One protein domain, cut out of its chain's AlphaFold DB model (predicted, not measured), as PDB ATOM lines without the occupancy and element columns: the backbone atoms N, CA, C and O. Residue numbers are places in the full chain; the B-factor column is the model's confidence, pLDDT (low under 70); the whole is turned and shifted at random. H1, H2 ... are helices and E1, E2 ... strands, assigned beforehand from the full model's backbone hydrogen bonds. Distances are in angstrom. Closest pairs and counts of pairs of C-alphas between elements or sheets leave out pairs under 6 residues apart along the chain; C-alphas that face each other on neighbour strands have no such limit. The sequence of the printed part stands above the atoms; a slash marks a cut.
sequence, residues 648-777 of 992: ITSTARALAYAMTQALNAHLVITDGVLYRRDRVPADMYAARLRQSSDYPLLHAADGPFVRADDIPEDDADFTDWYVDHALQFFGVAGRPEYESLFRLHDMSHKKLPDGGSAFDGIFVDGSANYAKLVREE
ATOM      1  N   ILE A 648     200.587 205.436 107.354       97.62
ATOM      2  CA  ILE A 648     199.603 204.813 106.454       97.62
ATOM      3  C   ILE A 648     199.662 205.425 105.048       97.62
ATOM      4  O   ILE A 648     199.762 204.706 104.053       97.62
ATOM      5  N   THR A 649     199.607 206.756 104.944       96.19
ATOM      6  CA  THR A 649     199.565 207.415 103.631       96.19
ATOM      7  C   THR A 649     200.910 207.380 102.912       96.19
ATOM      8  O   THR A 649     200.937 207.262 101.693       96.19
ATOM      9  N   SER A 650     202.031 207.455 103.630       96.75
ATOM     10  CA  SER A 650     203.371 207.379 103.033       96.75
ATOM     11  C   SER A 650     203.725 205.987 102.514       96.75
ATOM     12  O   SER A 650     204.367 205.908 101.470       96.75
ATOM     13  N   THR A 651     203.278 204.910 103.169       97.81
ATOM     14  CA  THR A 651     203.424 203.546 102.643       97.81
ATOM     15  C   THR A 651     202.644 203.387 101.342       97.81
ATOM     16  O   THR A 651     203.218 202.960 100.344       97.81
ATOM     17  N   ALA A 652     201.387 203.848 101.301       96.56
ATOM     18  CA  ALA A 652     200.600 203.872 100.067       96.56
ATOM     19  C   ALA A 652     201.304 204.668  98.950       96.56
ATOM     20  O   ALA A 652     201.412 204.193  97.823       96.56
ATOM     21  N   ARG A 653     201.862 205.851  99.264       96.62
ATOM     22  CA  ARG A 653     202.653 206.648  98.305       96.62
ATOM     23  C   ARG A 653     203.898 205.917  97.807       96.62
ATOM     24  O   ARG A 653     204.193 205.997  96.621       96.62
ATOM     25  N   ALA A 654     204.636 205.254  98.695       98.00
ATOM     26  CA  ALA A 654     205.866 204.544  98.356       98.00
ATOM     27  C   ALA A 654     205.593 203.383  97.387       98.00
ATOM     28  O   ALA A 654     206.316 203.213  96.408       98.00
ATOM     29  N   LEU A 655     204.504 202.646  97.610       98.12
ATOM     30  CA  LEU A 655     204.066 201.559  96.735       98.12
ATOM     31  C   LEU A 655     203.510 202.059  95.406       98.12
ATOM     32  O   LEU A 655     203.867 201.535  94.355       98.12
ATOM     33  N   ALA A 656     202.699 203.115  95.428       97.50
ATOM     34  CA  ALA A 656     202.221 203.752  94.208       97.50
ATOM     35  C   ALA A 656     203.382 204.304  93.366       97.50
ATOM     36  O   ALA A 656     203.374 204.169  92.143       97.50
ATOM     37  N   TYR A 657     204.412 204.865  94.007       97.81
ATOM     38  CA  TYR A 657     205.656 205.255  93.349       97.81
ATOM     39  C   TYR A 657     206.362 204.044  92.726       97.81
ATOM     40  O   TYR A 657     206.696 204.092  91.545       97.81
ATOM     41  N   ALA A 658     206.530 202.950  93.478       98.38
ATOM     42  CA  ALA A 658     207.143 201.724  92.971       98.38
ATOM     43  C   ALA A 658     206.412 201.191  91.727       98.38
ATOM     44  O   ALA A 658     207.055 201.015  90.695       98.38
ATOM     45  N   MET A 659     205.079 201.065  91.776       98.31
ATOM     46  CA  MET A 659     204.264 200.642  90.628       98.31
ATOM     47  C   MET A 659     204.437 201.584  89.439       98.31
ATOM     48  O   MET A 659     204.637 201.144  88.312       98.31
ATOM     49  N   THR A 660     204.400 202.894  89.692       97.88
ATOM     50  CA  THR A 660     204.524 203.909  88.640       97.88
ATOM     51  C   THR A 660     205.832 203.755  87.877       97.88
ATOM     52  O   THR A 660     205.828 203.796  86.646       97.88
ATOM     53  N   GLN A 661     206.944 203.584  88.596       98.19
ATOM     54  CA  GLN A 661     208.267 203.479  87.990       98.19
ATOM     55  C   GLN A 661     208.512 202.098  87.379       98.19
ATOM     56  O   GLN A 661     209.007 202.035  86.259       98.19
ATOM     57  N   ALA A 662     208.139 201.011  88.058       98.44
ATOM     58  CA  ALA A 662     208.395 199.646  87.595       98.44
ATOM     59  C   ALA A 662     207.503 199.227  86.416       98.44
ATOM     60  O   ALA A 662     207.941 198.442  85.584       98.44
ATOM     61  N   LEU A 663     206.286 199.771  86.304       98.44
ATOM     62  CA  LEU A 663     205.356 199.478  85.202       98.44
ATOM     63  C   LEU A 663     205.365 200.541  84.098       98.44
ATOM     64  O   LEU A 663     204.552 200.464  83.181       98.44
ATOM     65  N   ASN A 664     206.237 201.554  84.201       97.75
ATOM     66  CA  ASN A 664     206.256 202.704  83.292       97.75
ATOM     67  C   ASN A 664     204.845 203.306  83.105       97.75
ATOM     68  O   ASN A 664     204.335 203.452  82.000       97.75
ATOM     69  N   ALA A 665     204.160 203.588  84.216       97.38
ATOM     70  CA  ALA A 665     202.767 204.028  84.182       97.38
ATOM     71  C   ALA A 665     202.606 205.434  83.572       97.38
ATOM     72  O   ALA A 665     203.460 206.304  83.742       97.38
ATOM     73  N   HIS A 666     201.462 205.684  82.932       96.25
ATOM     74  CA  HIS A 666     201.094 206.998  82.382       96.25
ATOM     75  C   HIS A 666     200.588 207.951  83.474       96.25
ATOM     76  O   HIS A 666     200.752 209.168  83.399       96.25
ATOM     77  N   LEU A 667     199.947 207.390  84.499       93.44
ATOM     78  CA  LEU A 667     199.226 208.111  85.539       93.44
ATOM     79  C   LEU A 667     199.280 207.321  86.841       93.44
ATOM     80  O   LEU A 667     199.129 206.100  86.824       93.44
ATOM     81  N   VAL A 668     199.389 208.039  87.959       94.12
ATOM     82  CA  VAL A 668     199.201 207.502  89.309       94.12
ATOM     83  C   VAL A 668     198.177 208.322  90.086       94.12
ATOM     84  O   VAL A 668     198.245 209.556  90.125       94.12
ATOM     85  N   ILE A 669     197.223 207.633  90.718       90.56
ATOM     86  CA  ILE A 669     196.189 208.224  91.572       90.56
ATOM     87  C   ILE A 669     196.127 207.461  92.889       90.56
ATOM     88  O   ILE A 669     195.437 206.459  92.998       90.56
ATOM     89  N   THR A 670     196.737 208.029  93.926       87.00
ATOM     90  CA  THR A 670     196.757 207.508  95.299       87.00
ATOM     91  C   THR A 670     197.358 206.110  95.395       87.00
ATOM     92  O   THR A 670     198.533 206.007  95.723       87.00
ATOM     93  N   ASP A 671     196.559 205.084  95.130       92.31
ATOM     94  CA  ASP A 671     196.824 203.660  95.293       92.31
ATOM     95  C   ASP A 671     196.706 202.869  93.981       92.31
ATOM     96  O   ASP A 671     196.817 201.646  94.007       92.31
ATOM     97  N   GLY A 672     196.515 203.549  92.847       95.00
ATOM     98  CA  GLY A 672     196.406 202.911  91.537       95.00
ATOM     99  C   GLY A 672     197.176 203.601  90.419       95.00
ATOM    100  O   GLY A 672     197.520 204.787  90.514       95.00
ATOM    101  N   VAL A 673     197.431 202.850  89.348       97.12
ATOM    102  CA  VAL A 673     198.166 203.280  88.153       97.12
ATOM    103  C   VAL A 673     197.482 202.831  86.858       97.12
ATOM    104  O   VAL A 673     196.876 201.763  86.791       97.12
ATOM    105  N   LEU A 674     197.617 203.638  85.802       97.06
ATOM    106  CA  LEU A 674     197.295 203.234  84.426       97.06
ATOM    107  C   LEU A 674     198.595 202.916  83.688       97.06
ATOM    108  O   LEU A 674     199.456 203.793  83.566       97.06
ATOM    109  N   TYR A 675     198.733 201.695  83.180       97.75
ATOM    110  CA  TYR A 675     199.944 201.248  82.489       97.75
ATOM    111  C   TYR A 675     199.622 200.493  81.193       97.75
ATOM    112  O   TYR A 675     198.468 200.155  80.916       97.75
ATOM    113  N   ARG A 676     200.664 200.276  80.386       97.31
ATOM    114  CA  ARG A 676     200.633 199.507  79.139       97.31
ATOM    115  C   ARG A 676     201.463 198.244  79.310       97.31
ATOM    116  O   ARG A 676     202.632 198.350  79.679       97.31
ATOM    117  N   ARG A 677     200.889 197.076  79.014       97.62
ATOM    118  CA  ARG A 677     201.598 195.787  79.126       97.62
ATOM    119  C   ARG A 677     202.829 195.731  78.225       97.62
ATOM    120  O   ARG A 677     203.904 195.374  78.684       97.62
ATOM    121  N   ASP A 678     202.707 196.200  76.988       97.38
ATOM    122  CA  ASP A 678     203.793 196.227  76.001       97.38
ATOM    123  C   ASP A 678     204.907 197.254  76.290       97.38
ATOM    124  O   ASP A 678     205.862 197.361  75.522       97.38
ATOM    125  N   ARG A 679     204.788 198.043  77.367       97.50
ATOM    126  CA  ARG A 679     205.737 199.112  77.729       97.50
ATOM    127  C   ARG A 679     206.309 198.975  79.135       97.50
ATOM    128  O   ARG A 679     206.917 199.928  79.631       97.50
ATOM    129  N   VAL A 680     206.156 197.810  79.766       98.50
ATOM    130  CA  VAL A 680     206.826 197.517  81.038       98.50
ATOM    131  C   VAL A 680     208.334 197.363  80.787       98.50
ATOM    132  O   VAL A 680     208.715 196.540  79.960       98.50
ATOM    133  N   PRO A 681     209.213 198.132  81.452       98.25
ATOM    134  CA  PRO A 681     210.663 198.029  81.286       98.25
ATOM    135  C   PRO A 681     211.192 196.631  81.611       98.25
ATOM    136  O   PRO A 681     210.794 196.071  82.620       98.25
ATOM    137  N   ALA A 682     212.115 196.093  80.813       97.88
ATOM    138  CA  ALA A 682     212.814 194.834  81.113       97.88
ATOM    139  C   ALA A 682     214.175 195.036  81.808       97.88
ATOM    140  O   ALA A 682     214.801 194.087  82.269       97.88
ATOM    141  N   ASP A 683     214.676 196.267  81.844       97.06
ATOM    142  CA  ASP A 683     215.945 196.655  82.449       97.06
ATOM    143  C   ASP A 683     215.756 197.283  83.839       97.06
ATOM    144  O   ASP A 683     214.653 197.577  84.294       97.06
ATOM    145  N   MET A 684     216.869 197.505  84.537       97.69
ATOM    146  CA  MET A 684     216.858 198.103  85.873       97.69
ATOM    147  C   MET A 684     216.584 199.611  85.828       97.69
ATOM    148  O   MET A 684     217.017 200.318  84.914       97.69
ATOM    149  N   TYR A 685     216.026 200.154  86.907       97.38
ATOM    150  CA  TYR A 685     215.784 201.584  87.091       97.38
ATOM    151  C   TYR A 685     217.046 202.440  86.875       97.38
ATOM    152  O   TYR A 685     217.001 203.489  86.237       97.38
ATOM    153  N   ALA A 686     218.209 201.971  87.336       96.50
ATOM    154  CA  ALA A 686     219.486 202.651  87.110       96.50
ATOM    155  C   ALA A 686     219.909 202.679  85.627       96.50
ATOM    156  O   ALA A 686     220.590 203.610  85.197       96.50
ATOM    157  N   ALA A 687     219.545 201.665  84.837       96.06
ATOM    158  CA  ALA A 687     219.762 201.670  83.391       96.06
ATOM    159  C   ALA A 687     218.823 202.674  82.713       96.06
ATOM    160  O   ALA A 687     219.290 203.484  81.910       96.06
ATOM    161  N   ARG A 688     217.554 202.720  83.136       95.12
ATOM    162  CA  ARG A 688     216.577 203.706  82.657       95.12
ATOM    163  C   ARG A 688     216.995 205.143  82.906       95.12
ATOM    164  O   ARG A 688     217.001 205.926  81.965       95.12
ATOM    165  N   LEU A 689     217.453 205.475  84.112       94.44
ATOM    166  CA  LEU A 689     217.940 206.829  84.407       94.44
ATOM    167  C   LEU A 689     219.165 207.237  83.578       94.44
ATOM    168  O   LEU A 689     219.352 208.422  83.319       94.44
ATOM    169  N   ARG A 690     220.008 206.278  83.171       94.12
ATOM    170  CA  ARG A 690     221.148 206.557  82.281       94.12
ATOM    171  C   ARG A 690     220.706 206.845  80.849       94.12
ATOM    172  O   ARG A 690     221.373 207.616  80.172       94.12
ATOM    173  N   GLN A 691     219.615 206.229  80.399       93.81
ATOM    174  CA  GLN A 691     219.027 206.486  79.081       93.81
ATOM    175  C   GLN A 691     218.230 207.799  79.064       93.81
ATOM    176  O   GLN A 691     218.322 208.562  78.109       93.81
ATOM    177  N   SER A 692     217.457 208.062  80.119       93.00
ATOM    178  CA  SER A 692     216.567 209.217  80.247       93.00
ATOM    179  C   SER A 692     216.536 209.672  81.708       93.00
ATOM    180  O   SER A 692     215.973 209.020  82.588       93.00
ATOM    181  N   SER A 693     217.164 210.818  81.985       91.94
ATOM    182  CA  SER A 693     217.219 211.395  83.336       91.94
ATOM    183  C   SER A 693     215.853 211.882  83.831       91.94
ATOM    184  O   SER A 693     215.637 212.007  85.035       91.94
ATOM    185  N   ASP A 694     214.931 212.152  82.910       92.94
ATOM    186  CA  ASP A 694     213.549 212.552  83.159       92.94
ATOM    187  C   ASP A 694     212.575 211.370  83.256       92.94
ATOM    188  O   ASP A 694     211.391 211.597  83.505       92.94
ATOM    189  N   TYR A 695     213.051 210.119  83.171       95.94
ATOM    190  CA  TYR A 695     212.234 208.919  83.369       95.94
ATOM    191  C   TYR A 695     211.325 208.987  84.610       95.94
ATOM    192  O   TYR A 695     210.143 208.688  84.479       95.94
ATOM    193  N   PRO A 696     211.757 209.455  85.802       95.06
ATOM    194  CA  PRO A 696     210.856 209.522  86.958       95.06
ATOM    195  C   PRO A 696     209.619 210.396  86.712       95.06
ATOM    196  O   PRO A 696     208.549 210.162  87.286       95.06
ATOM    197  N   LEU A 697     209.778 211.414  85.866       94.62
ATOM    198  CA  LEU A 697     208.776 212.413  85.532       94.62
ATOM    199  C   LEU A 697     207.955 212.030  84.295       94.62
ATOM    200  O   LEU A 697     206.762 212.328  84.274       94.62
ATOM    201  N   LEU A 698     208.565 211.381  83.300       95.00
ATOM    202  CA  LEU A 698     207.975 211.105  81.991       95.00
ATOM    203  C   LEU A 698     207.882 209.613  81.688       95.00
ATOM    204  O   LEU A 698     208.772 208.837  82.018       95.00
ATOM    205  N   HIS A 699     206.798 209.219  81.030       92.69
ATOM    206  CA  HIS A 699     206.630 207.881  80.478       92.69
ATOM    207  C   HIS A 699     207.676 207.623  79.379       92.69
ATOM    208  O   HIS A 699     207.796 208.417  78.445       92.69
ATOM    209  N   ALA A 700     208.396 206.501  79.447       92.50
ATOM    210  CA  ALA A 700     209.365 206.126  78.418       92.50
ATOM    211  C   ALA A 700     208.676 205.523  77.189       92.50
ATOM    212  O   ALA A 700     207.952 204.533  77.305       92.50
ATOM    213  N   ALA A 701     208.936 206.091  76.012       90.31
ATOM    214  CA  ALA A 701     208.458 205.552  74.738       90.31
ATOM    215  C   ALA A 701     209.381 204.470  74.148       90.31
ATOM    216  O   ALA A 701     208.913 203.650  73.366       90.31
ATOM    217  N   ASP A 702     210.653 204.422  74.551       92.62
ATOM    218  CA  ASP A 702     211.681 203.563  73.947       92.62
ATOM    219  C   ASP A 702     212.421 202.713  74.990       92.62
ATOM    220  O   ASP A 702     212.313 202.949  76.194       92.62
ATOM    221  N   GLY A 703     213.198 201.731  74.525       92.56
ATOM    222  CA  GLY A 703     214.062 200.859  75.332       92.56
ATOM    223  C   GLY A 703     213.562 199.413  75.440       92.56
ATOM    224  O   GLY A 703     212.533 199.071  74.863       92.56
ATOM    225  N   PRO A 704     214.294 198.535  76.146       96.44
ATOM    226  CA  PRO A 704     213.929 197.127  76.247       96.44
ATOM    227  C   PRO A 704     212.692 196.960  77.137       96.44
ATOM    228  O   PRO A 704     212.707 197.349  78.307       96.44
ATOM    229  N   PHE A 705     211.625 196.385  76.591       97.88
ATOM    230  CA  PHE A 705     210.382 196.117  77.314       97.88
ATOM    231  C   PHE A 705     210.164 194.612  77.484       97.88
ATOM    232  O   PHE A 705     210.623 193.817  76.663       97.88
ATOM    233  N   VAL A 706     209.478 194.230  78.560       97.88
ATOM    234  CA  VAL A 706     208.998 192.862  78.778       97.88
ATOM    235  C   VAL A 706     207.979 192.540  77.684       97.88
ATOM    236  O   VAL A 706     207.210 193.412  77.272       97.88
ATOM    237  N   ARG A 707     207.966 191.300  77.185       97.31
ATOM    238  CA  ARG A 707     206.944 190.895  76.215       97.31
ATOM    239  C   ARG A 707     205.589 190.904  76.913       97.31
ATOM    240  O   ARG A 707     205.461 190.363  78.004       97.31
ATOM    241  N   ALA A 708     204.573 191.479  76.272       96.81
ATOM    242  CA  ALA A 708     203.243 191.585  76.872       96.81
ATOM    243  C   ALA A 708     202.690 190.215  77.319       96.81
ATOM    244  O   ALA A 708     202.114 190.129  78.401       96.81
ATOM    245  N   ASP A 709     202.934 189.162  76.532       96.06
ATOM    246  CA  ASP A 709     202.503 187.782  76.812       96.06
ATOM    247  C   ASP A 709     203.140 187.175  78.074       96.06
ATOM    248  O   ASP A 709     202.552 186.280  78.674       96.06
ATOM    249  N   ASP A 710     204.302 187.679  78.503       97.69
ATOM    250  CA  ASP A 710     204.993 187.209  79.712       97.69
ATOM    251  C   ASP A 710     204.409 187.843  80.992       97.69
ATOM    252  O   ASP A 710     204.787 187.474  82.103       97.69
ATOM    253  N   ILE A 711     203.504 188.820  80.852       98.12
ATOM    254  CA  ILE A 711     202.839 189.505  81.965       98.12
ATOM    255  C   ILE A 711     201.500 188.811  82.236       98.12
ATOM    256  O   ILE A 711     200.640 188.847  81.351       98.12
ATOM    257  N   PRO A 712     201.261 188.245  83.431       97.81
ATOM    258  CA  PRO A 712     200.008 187.551  83.725       97.81
ATOM    259  C   PRO A 712     198.772 188.461  83.671       97.81
ATOM    260  O   PRO A 712     198.841 189.655  83.971       97.81
ATOM    261  N   GLU A 713     197.618 187.891  83.305       94.31
ATOM    262  CA  GLU A 713     196.330 188.607  83.318       94.31
ATOM    263  C   GLU A 713     195.503 188.378  84.588       94.31
ATOM    264  O   GLU A 713     194.668 189.223  84.928       94.31
ATOM    265  N   ASP A 714     195.711 187.246  85.266       95.88
ATOM    266  CA  ASP A 714     195.089 186.955  86.555       95.88
ATOM    267  C   ASP A 714     195.706 187.821  87.660       95.88
ATOM    268  O   ASP A 714     196.909 188.077  87.672       95.88
ATOM    269  N   ASP A 715     194.875 188.289  88.591       97.00
ATOM    270  CA  ASP A 715     195.302 189.221  89.634       97.00
ATOM    271  C   ASP A 715     196.296 188.585  90.631       97.00
ATOM    272  O   ASP A 715     197.185 189.285  91.126       97.00
ATOM    273  N   ALA A 716     196.176 187.285  90.930       96.44
ATOM    274  CA  ALA A 716     197.081 186.590  91.844       96.44
ATOM    275  C   ALA A 716     198.444 186.351  91.185       96.44
ATOM    276  O   ALA A 716     199.459 186.803  91.717       96.44
ATOM    277  N   ASP A 717     198.458 185.759  89.987       97.88
ATOM    278  CA  ASP A 717     199.697 185.517  89.236       97.88
ATOM    279  C   ASP A 717     200.416 186.835  88.906       97.88
ATOM    280  O   ASP A 717     201.641 186.936  89.010       97.88
ATOM    281  N   PHE A 718     199.661 187.884  88.559       98.19
ATOM    282  CA  PHE A 718     200.222 189.213  88.322       98.19
ATOM    283  C   PHE A 718     200.846 189.801  89.588       98.19
ATOM    284  O   PHE A 718     201.870 190.474  89.496       98.19
ATOM    285  N   THR A 719     200.250 189.574  90.762       98.25
ATOM    286  CA  THR A 719     200.799 190.068  92.033       98.25
ATOM    287  C   THR A 719     202.183 189.475  92.285       98.25
ATOM    288  O   THR A 719     203.116 190.229  92.564       98.25
ATOM    289  N   ASP A 720     202.340 188.157  92.142       98.31
ATOM    290  CA  ASP A 720     203.632 187.494  92.333       98.31
ATOM    291  C   ASP A 720     204.659 187.941  91.288       98.31
ATOM    292  O   ASP A 720     205.759 188.367  91.647       98.31
ATOM    293  N   TRP A 721     204.265 187.962  90.011       98.56
ATOM    294  CA  TRP A 721     205.114 188.456  88.929       98.56
ATOM    295  C   TRP A 721     205.555 189.911  89.153       98.56
ATOM    296  O   TRP A 721     206.729 190.239  88.974       98.56
ATOM    297  N   TYR A 722     204.645 190.795  89.579       98.56
ATOM    298  CA  TYR A 722     204.964 192.200  89.831       98.56
ATOM    299  C   TYR A 722     205.976 192.346  90.966       98.56
ATOM    300  O   TYR A 722     206.863 193.194  90.875       98.56
ATOM    301  N   VAL A 723     205.839 191.572  92.046       98.56
ATOM    302  CA  VAL A 723     206.766 191.641  93.183       98.56
ATOM    303  C   VAL A 723     208.176 191.297  92.716       98.56
ATOM    304  O   VAL A 723     209.102 192.072  92.968       98.56
ATOM    305  N   ASP A 724     208.328 190.198  91.979       98.56
ATOM    306  CA  ASP A 724     209.617 189.779  91.430       98.56
ATOM    307  C   ASP A 724     210.177 190.825  90.461       98.56
ATOM    308  O   ASP A 724     211.340 191.231  90.576       98.56
ATOM    309  N   HIS A 725     209.330 191.338  89.564       98.62
ATOM    310  CA  HIS A 725     209.683 192.400  88.625       98.62
ATOM    311  C   HIS A 725     210.148 193.673  89.343       98.62
ATOM    312  O   HIS A 725     211.207 194.215  89.034       98.62
ATOM    313  N   ALA A 726     209.417 194.143  90.356       98.56
ATOM    314  CA  ALA A 726     209.765 195.339  91.116       98.56
ATOM    315  C   ALA A 726     211.087 195.164  91.884       98.56
ATOM    316  O   ALA A 726     211.928 196.070  91.883       98.56
ATOM    317  N   LEU A 727     211.306 194.003  92.508       98.69
ATOM    318  CA  LEU A 727     212.558 193.680  93.198       98.69
ATOM    319  C   LEU A 727     213.761 193.725  92.242       98.69
ATOM    320  O   LEU A 727     214.799 194.303  92.584       98.69
ATOM    321  N   GLN A 728     213.619 193.156  91.044       98.50
ATOM    322  CA  GLN A 728     214.652 193.180  90.006       98.50
ATOM    323  C   GLN A 728     214.862 194.591  89.443       98.50
ATOM    324  O   GLN A 728     215.996 195.074  89.398       98.50
ATOM    325  N   PHE A 729     213.778 195.287  89.091       98.56
ATOM    326  CA  PHE A 729     213.791 196.637  88.528       98.56
ATOM    327  C   PHE A 729     214.544 197.623  89.427       98.56
ATOM    328  O   PHE A 729     215.389 198.385  88.955       98.56
ATOM    329  N   PHE A 730     214.295 197.582  90.737       98.50
ATOM    330  CA  PHE A 730     214.985 198.433  91.708       98.50
ATOM    331  C   PHE A 730     216.354 197.892  92.157       98.50
ATOM    332  O   PHE A 730     217.061 198.580  92.890       98.50
ATOM    333  N   GLY A 731     216.764 196.697  91.721       98.00
ATOM    334  CA  GLY A 731     218.043 196.095  92.110       98.00
ATOM    335  C   GLY A 731     218.124 195.738  93.595       98.00
ATOM    336  O   GLY A 731     219.177 195.887  94.213       98.00
ATOM    337  N   VAL A 732     217.004 195.308  94.175       98.44
ATOM    338  CA  VAL A 732     216.862 194.969  95.601       98.44
ATOM    339  C   VAL A 732     216.400 193.524  95.823       98.44
ATOM    340  O   VAL A 732     216.006 193.168  96.931       98.44
ATOM    341  N   ALA A 733     216.459 192.681  94.788       97.94
ATOM    342  CA  ALA A 733     216.190 191.250  94.900       97.94
ATOM    343  C   ALA A 733     217.041 190.594  96.005       97.94
ATOM    344  O   ALA A 733     218.218 190.916  96.181       97.94
ATOM    345  N   GLY A 734     216.422 189.694  96.775       97.19
ATOM    346  CA  GLY A 734     217.045 189.034  97.929       97.19
ATOM    347  C   GLY A 734     217.062 189.859  99.224       97.19
ATOM    348  O   GLY A 734     217.664 189.420 100.202       97.19
ATOM    349  N   ARG A 735     216.421 191.037  99.262       98.00
ATOM    350  CA  ARG A 735     216.297 191.871 100.471       98.00
ATOM    351  C   ARG A 735     214.895 191.744 101.101       98.00
ATOM    352  O   ARG A 735     213.950 192.328 100.559       98.00
ATOM    353  N   PRO A 736     214.742 191.042 102.243       97.88
ATOM    354  CA  PRO A 736     213.433 190.713 102.823       97.88
ATOM    355  C   PRO A 736     212.553 191.923 103.158       97.88
ATOM    356  O   PRO A 736     211.326 191.840 103.103       97.88
ATOM    357  N   GLU A 737     213.155 193.064 103.494       97.44
ATOM    358  CA  GLU A 737     212.426 194.289 103.824       97.44
ATOM    359  C   GLU A 737     211.680 194.892 102.618       97.44
ATOM    360  O   GLU A 737     210.617 195.484 102.794       97.44
ATOM    361  N   TYR A 738     212.193 194.709 101.395       98.38
ATOM    362  CA  TYR A 738     211.524 195.163 100.169       98.38
ATOM    363  C   TYR A 738     210.459 194.179  99.715       98.38
ATOM    364  O   TYR A 738     209.382 194.602  99.304       98.38
ATOM    365  N   GLU A 739     210.731 192.880  99.844       97.94
ATOM    366  CA  GLU A 739     209.730 191.851  99.580       97.94
ATOM    367  C   GLU A 739     208.520 192.033 100.501       97.94
ATOM    368  O   GLU A 739     207.387 192.082 100.031       97.94
ATOM    369  N   SER A 740     208.757 192.258 101.797       97.31
ATOM    370  CA  SER A 740     207.691 192.531 102.769       97.31
ATOM    371  C   SER A 740     206.893 193.792 102.423       97.31
ATOM    372  O   SER A 740     205.673 193.811 102.576       97.31
ATOM    373  N   LEU A 741     207.562 194.849 101.939       97.69
ATOM    374  CA  LEU A 741     206.892 196.068 101.486       97.69
ATOM    375  C   LEU A 741     206.018 195.793 100.253       97.69
ATOM    376  O   LEU A 741     204.845 196.160 100.256       97.69
ATOM    377  N   PHE A 742     206.555 195.153  99.211       98.12
ATOM    378  CA  PHE A 742     205.828 194.917  97.958       98.12
ATOM    379  C   PHE A 742     204.721 193.864  98.089       98.12
ATOM    380  O   PHE A 742     203.689 194.012  97.441       98.12
ATOM    381  N   ARG A 743     204.871 192.880  98.986       97.31
ATOM    382  CA  ARG A 743     203.840 191.880  99.318       97.31
ATOM    383  C   ARG A 743     202.802 192.365 100.332       97.31
ATOM    384  O   ARG A 743     201.920 191.604 100.720       97.31
ATOM    385  N   LEU A 744     202.863 193.626 100.766       96.38
ATOM    386  CA  LEU A 744     201.869 194.186 101.687       96.38
ATOM    387  C   LEU A 744     200.451 194.199 101.083       96.38
ATOM    388  O   LEU A 744     199.469 194.245 101.827       96.38
ATOM    389  N   HIS A 745     200.337 194.163  99.752       95.38
ATOM    390  CA  HIS A 745     199.069 194.195  99.032       95.38
ATOM    391  C   HIS A 745     199.004 193.123  97.953       95.38
ATOM    392  O   HIS A 745     199.948 192.968  97.185       95.38
ATOM    393  N   ASP A 746     197.820 192.528  97.806       96.06
ATOM    394  CA  ASP A 746     197.424 191.973  96.517       96.06
ATOM    395  C   ASP A 746     197.173 193.124  95.535       96.06
ATOM    396  O   ASP A 746     196.682 194.203  95.913       96.06
ATOM    397  N   MET A 747     197.419 192.866  94.261       96.19
ATOM    398  CA  MET A 747     197.051 193.771  93.184       96.19
ATOM    399  C   MET A 747     195.728 193.353  92.558       96.19
ATOM    400  O   MET A 747     195.329 192.194  92.622       96.19
ATOM    401  N   SER A 748     195.004 194.316  91.995       96.75
ATOM    402  CA  SER A 748     193.766 194.017  91.278       96.75
ATOM    403  C   SER A 748     193.577 194.915  90.073       96.75
ATOM    404  O   SER A 748     193.661 196.144  90.182       96.75
ATOM    405  N   HIS A 749     193.275 194.308  88.931       97.12
ATOM    406  CA  HIS A 749     192.903 195.039  87.734       97.12
ATOM    407  C   HIS A 749     191.437 195.471  87.805       97.12
ATOM    408  O   HIS A 749     190.517 194.649  87.880       97.12
ATOM    409  N   LYS A 750     191.185 196.780  87.720       95.50
ATOM    410  CA  LYS A 750     189.825 197.313  87.638       95.50
ATOM    411  C   LYS A 750     189.146 196.837  86.362       95.50
ATOM    412  O   LYS A 750     189.566 197.176  85.257       95.50
ATOM    413  N   LYS A 751     188.030 196.134  86.536       95.75
ATOM    414  CA  LYS A 751     187.166 195.731  85.430       95.75
ATOM    415  C   LYS A 751     186.386 196.929  84.876       95.75
ATOM    416  O   LYS A 751     185.954 197.815  85.618       95.75
ATOM    417  N   LEU A 752     186.230 196.948  83.562       94.75
ATOM    418  CA  LEU A 752     185.338 197.811  82.807       94.75
ATOM    419  C   LEU A 752     183.872 197.413  83.055       94.75
ATOM    420  O   LEU A 752     183.605 196.338  83.596       94.75
ATOM    421  N   PRO A 753     182.898 198.251  82.650       92.62
ATOM    422  CA  PRO A 753     181.478 197.927  82.803       92.62
ATOM    423  C   PRO A 753     181.021 196.635  82.108       92.62
ATOM    424  O   PRO A 753     180.010 196.072  82.515       92.62
ATOM    425  N   ASP A 754     181.736 196.176  81.079       92.06
ATOM    426  CA  ASP A 754     181.487 194.912  80.369       92.06
ATOM    427  C   ASP A 754     182.203 193.702  81.003       92.06
ATOM    428  O   ASP A 754     182.032 192.576  80.548       92.06
ATOM    429  N   GLY A 755     182.974 193.916  82.074       93.94
ATOM    430  CA  GLY A 755     183.709 192.879  82.797       93.94
ATOM    431  C   GLY A 755     185.159 192.677  82.344       93.94
ATOM    432  O   GLY A 755     185.919 192.041  83.076       93.94
ATOM    433  N   GLY A 756     185.585 193.245  81.209       94.12
ATOM    434  CA  GLY A 756     186.975 193.161  80.742       94.12
ATOM    435  C   GLY A 756     187.939 194.007  81.585       94.12
ATOM    436  O   GLY A 756     187.537 194.994  82.186       94.12
ATOM    437  N   SER A 757     189.224 193.651  81.660       94.88
ATOM    438  CA  SER A 757     190.274 194.493  82.284       94.88
ATOM    439  C   SER A 757     191.138 195.252  81.270       94.88
ATOM    440  O   SER A 757     191.860 196.173  81.657       94.88
ATOM    441  N   ALA A 758     191.072 194.866  79.995       97.06
ATOM    442  CA  ALA A 758     191.829 195.444  78.890       97.06
ATOM    443  C   ALA A 758     191.051 196.556  78.177       97.06
ATOM    444  O   ALA A 758     189.826 196.510  78.114       97.06
ATOM    445  N   PHE A 759     191.763 197.538  77.626       97.75
ATOM    446  CA  PHE A 759     191.206 198.569  76.745       97.75
ATOM    447  C   PHE A 759     192.274 199.086  75.771       97.75
ATOM    448  O   PHE A 759     193.470 198.843  75.960       97.75
ATOM    449  N   ASP A 760     191.827 199.789  74.733       97.81
ATOM    450  CA  ASP A 760     192.596 200.044  73.505       97.81
ATOM    451  C   ASP A 760     193.212 201.442  73.452       97.81
ATOM    452  O   ASP A 760     194.146 201.702  72.693       97.81
ATOM    453  N   GLY A 761     192.689 202.366  74.256       97.50
ATOM    454  CA  GLY A 761     193.176 203.734  74.291       97.50
ATOM    455  C   GLY A 761     192.867 204.449  75.594       97.50
ATOM    456  O   GLY A 761     191.975 204.064  76.357       97.50
ATOM    457  N   ILE A 762     193.600 205.528  75.837       97.19
ATOM    458  CA  ILE A 762     193.331 206.465  76.921       97.19
ATOM    459  C   ILE A 762     193.517 207.893  76.462       97.19
ATOM    460  O   ILE A 762     194.360 208.188  75.616       97.19
ATOM    461  N   PHE A 763     192.808 208.791  77.137       95.81
ATOM    462  CA  PHE A 763     193.307 210.146  77.284       95.81
ATOM    463  C   PHE A 763     193.523 210.516  78.746       95.81
ATOM    464  O   PHE A 763     192.757 210.084  79.610       95.81
ATOM    465  N   VAL A 764     194.555 211.315  79.023       94.06
ATOM    466  CA  VAL A 764     194.935 211.789  80.365       94.06
ATOM    467  C   VAL A 764     195.243 213.275  80.286       94.06
ATOM    468  O   VAL A 764     196.211 213.664  79.654       94.06
ATOM    469  N   ASP A 765     194.463 214.114  80.962       89.31
ATOM    470  CA  ASP A 765     194.566 215.581  80.834       89.31
ATOM    471  C   ASP A 765     194.842 216.301  82.167       89.31
ATOM    472  O   ASP A 765     194.643 217.503  82.368       89.31
ATOM    473  N   GLY A 766     195.307 215.516  83.130       85.75
ATOM    474  CA  GLY A 766     195.717 215.943  84.450       85.75
ATOM    475  C   GLY A 766     195.796 214.743  85.376       85.75
ATOM    476  O   GLY A 766     195.231 213.688  85.107       85.75
ATOM    477  N   SER A 767     196.436 214.925  86.523       75.81
ATOM    478  CA  SER A 767     196.734 213.830  87.447       75.81
ATOM    479  C   SER A 767     195.541 213.072  88.054       75.81
ATOM    480  O   SER A 767     195.751 212.186  88.862       75.81
ATOM    481  N   ALA A 768     194.288 213.390  87.715       83.38
ATOM    482  CA  ALA A 768     193.122 212.632  88.179       83.38
ATOM    483  C   ALA A 768     191.938 212.640  87.197       83.38
ATOM    484  O   ALA A 768     190.801 212.397  87.620       83.38
ATOM    485  N   ASN A 769     192.184 212.993  85.932       90.44
ATOM    486  CA  ASN A 769     191.160 213.074  84.899       90.44
ATOM    487  C   ASN A 769     191.627 212.298  83.670       90.44
ATOM    488  O   ASN A 769     192.704 212.566  83.139       90.44
ATOM    489  N   TYR A 770     190.824 211.321  83.271       94.81
ATOM    490  CA  TYR A 770     191.145 210.409  82.187       94.81
ATOM    491  C   TYR A 770     189.879 209.754  81.635       94.81
ATOM    492  O   TYR A 770     188.826 209.762  82.289       94.81
ATOM    493  N   ALA A 771     189.995 209.128  80.469       96.94
ATOM    494  CA  ALA A 771     189.019 208.161  79.994       96.94
ATOM    495  C   ALA A 771     189.696 206.907  79.454       96.94
ATOM    496  O   ALA A 771     190.794 206.981  78.908       96.94
ATOM    497  N   LYS A 772     189.010 205.775  79.617       97.62
ATOM    498  CA  LYS A 772     189.352 204.482  79.024       97.62
ATOM    499  C   LYS A 772     188.529 204.307  77.757       97.62
ATOM    500  O   LYS A 772     187.307 204.494  77.796       97.62
ATOM    501  N   LEU A 773     189.193 203.964  76.665       97.88
ATOM    502  CA  LEU A 773     188.613 203.890  75.333       97.88
ATOM    503  C   LEU A 773     188.721 202.467  74.797       97.88
ATOM    504  O   LEU A 773     189.759 201.828  74.942       97.88
ATOM    505  N   VAL A 774     187.647 201.997  74.175       97.19
ATOM    506  CA  VAL A 774     187.596 200.724  73.447       97.19
ATOM    507  C   VAL A 774     187.357 201.042  71.976       97.19
ATOM    508  O   VAL A 774     186.558 201.936  71.669       97.19
ATOM    509  N   ARG A 775     188.061 200.354  71.084       96.19
ATOM    510  CA  ARG A 775     187.929 200.510  69.639       96.19
ATOM    511  C   ARG A 775     186.647 199.820  69.164       96.19
ATOM    512  O   ARG A 775     186.315 198.723  69.601       96.19
ATOM    513  N   GLU A 776     185.887 200.496  68.312       94.88
ATOM    514  CA  GLU A 776     184.687 199.941  67.674       94.88
ATOM    515  C   GLU A 776     185.037 199.338  66.303       94.88
ATOM    516  O   GLU A 776     185.958 199.814  65.639       94.88
ATOM    517  N   GLU A 777     184.271 198.339  65.845       91.00
ATOM    518  CA  GLU A 777     184.500 197.632  64.566       91.00
ATOM    519  C   GLU A 777     184.576 198.573  63.350       91.00
ATOM    520  O   GLU A 777     185.301 198.310  62.396       91.00
TER     521      GLU A 777
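What this domain is: This is residues 648 to 777 of the 992 residues of an uncharacterized protein of Fimbriiglobus ruber (UniProt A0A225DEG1). A short strand hairpin, E1 and E2, has helix H1 packed on it; H1 and H3 meet near their last residues as a corner, with H4 on H3, while a longer hairpin, E4 and E5, makes one far end. H2 and the long loop of residues 692 to 714 lie to another side, away from E4 and E5. The printed part has 130 residues, with four named helices and five named strands in the order H1, E1, E2, H2, H3, H4, E3, E4, E5, a mixed class of helices and strands. Its two sheets, E1 - E2 and E4 - E5, are antiparallel. The whole is compact, with a radius of gyration of the C-alphas of 14.7 A, and only just elongated, spanning 47 by 31 by 31 A.

Where its parts are: H1, residues 648 to 662, begins with C-alpha 648 at (199.603, 204.813, 106.454) and is 21.4 A long. E1, residues 667 to 670, and E2, residues 672 to 676, follow. H2 is residues 685 to 691. H3, residues 715 to 729, runs 20.0 A from C-alpha 715 at (195.302, 189.221, 89.634). H4 is residues 736 to 742 and E3 residues 747 to 749. E4, residues 759 to 766, is 19.5 A long; E5, residues 769 to 776, is 22.6 A long and ends with C-alpha 776 at (184.687, 199.941, 67.674).

How they stand to each other: The C-alphas of Thr 660 in H1 and Val 668 in E1, the closest of the two elements, are 6.5 A apart. In the hairpin E1 and E2, N 669 and O 672 are within hydrogen-bond range at 2.9 A. H1, with residues 658 to 662 alone, touches H3, about perpendicular at 78 degrees; the closest C-alphas, Ala 662 and Ala 726, are 5.7 A apart. H3 touches H4 at a steep tilt of 52 degrees, opposite ways, closest at the C-alphas of Val 723 and Phe 742, 5.9 A. H2 and H3 are close but not clearly touching, with the C-alphas of Tyr 685 and Phe 729 5.5 A apart. E3 pairs with no named strand; its closest C-alpha to H3 is Ser 748, 5.3 A from that of Asp 715. In the hairpin E4 and E5, N 773 and O 761 are 2.8 A apart, within hydrogen-bond range. E2 and E4 are near each other, while H3 is apart from E4 and E5. In H1, H2, H3 and H4 every O i to N i+4 pair is within hydrogen-bond range.

The domain as a whole: The two C-alphas farthest apart, those of Pro 736 and Glu 777, are 48.5 A apart. The printed part has no cut. The link from H2 to H3, 23 residues, is long. The mean pLDDT of the printed part is 96.0, and no printed residue is under 70.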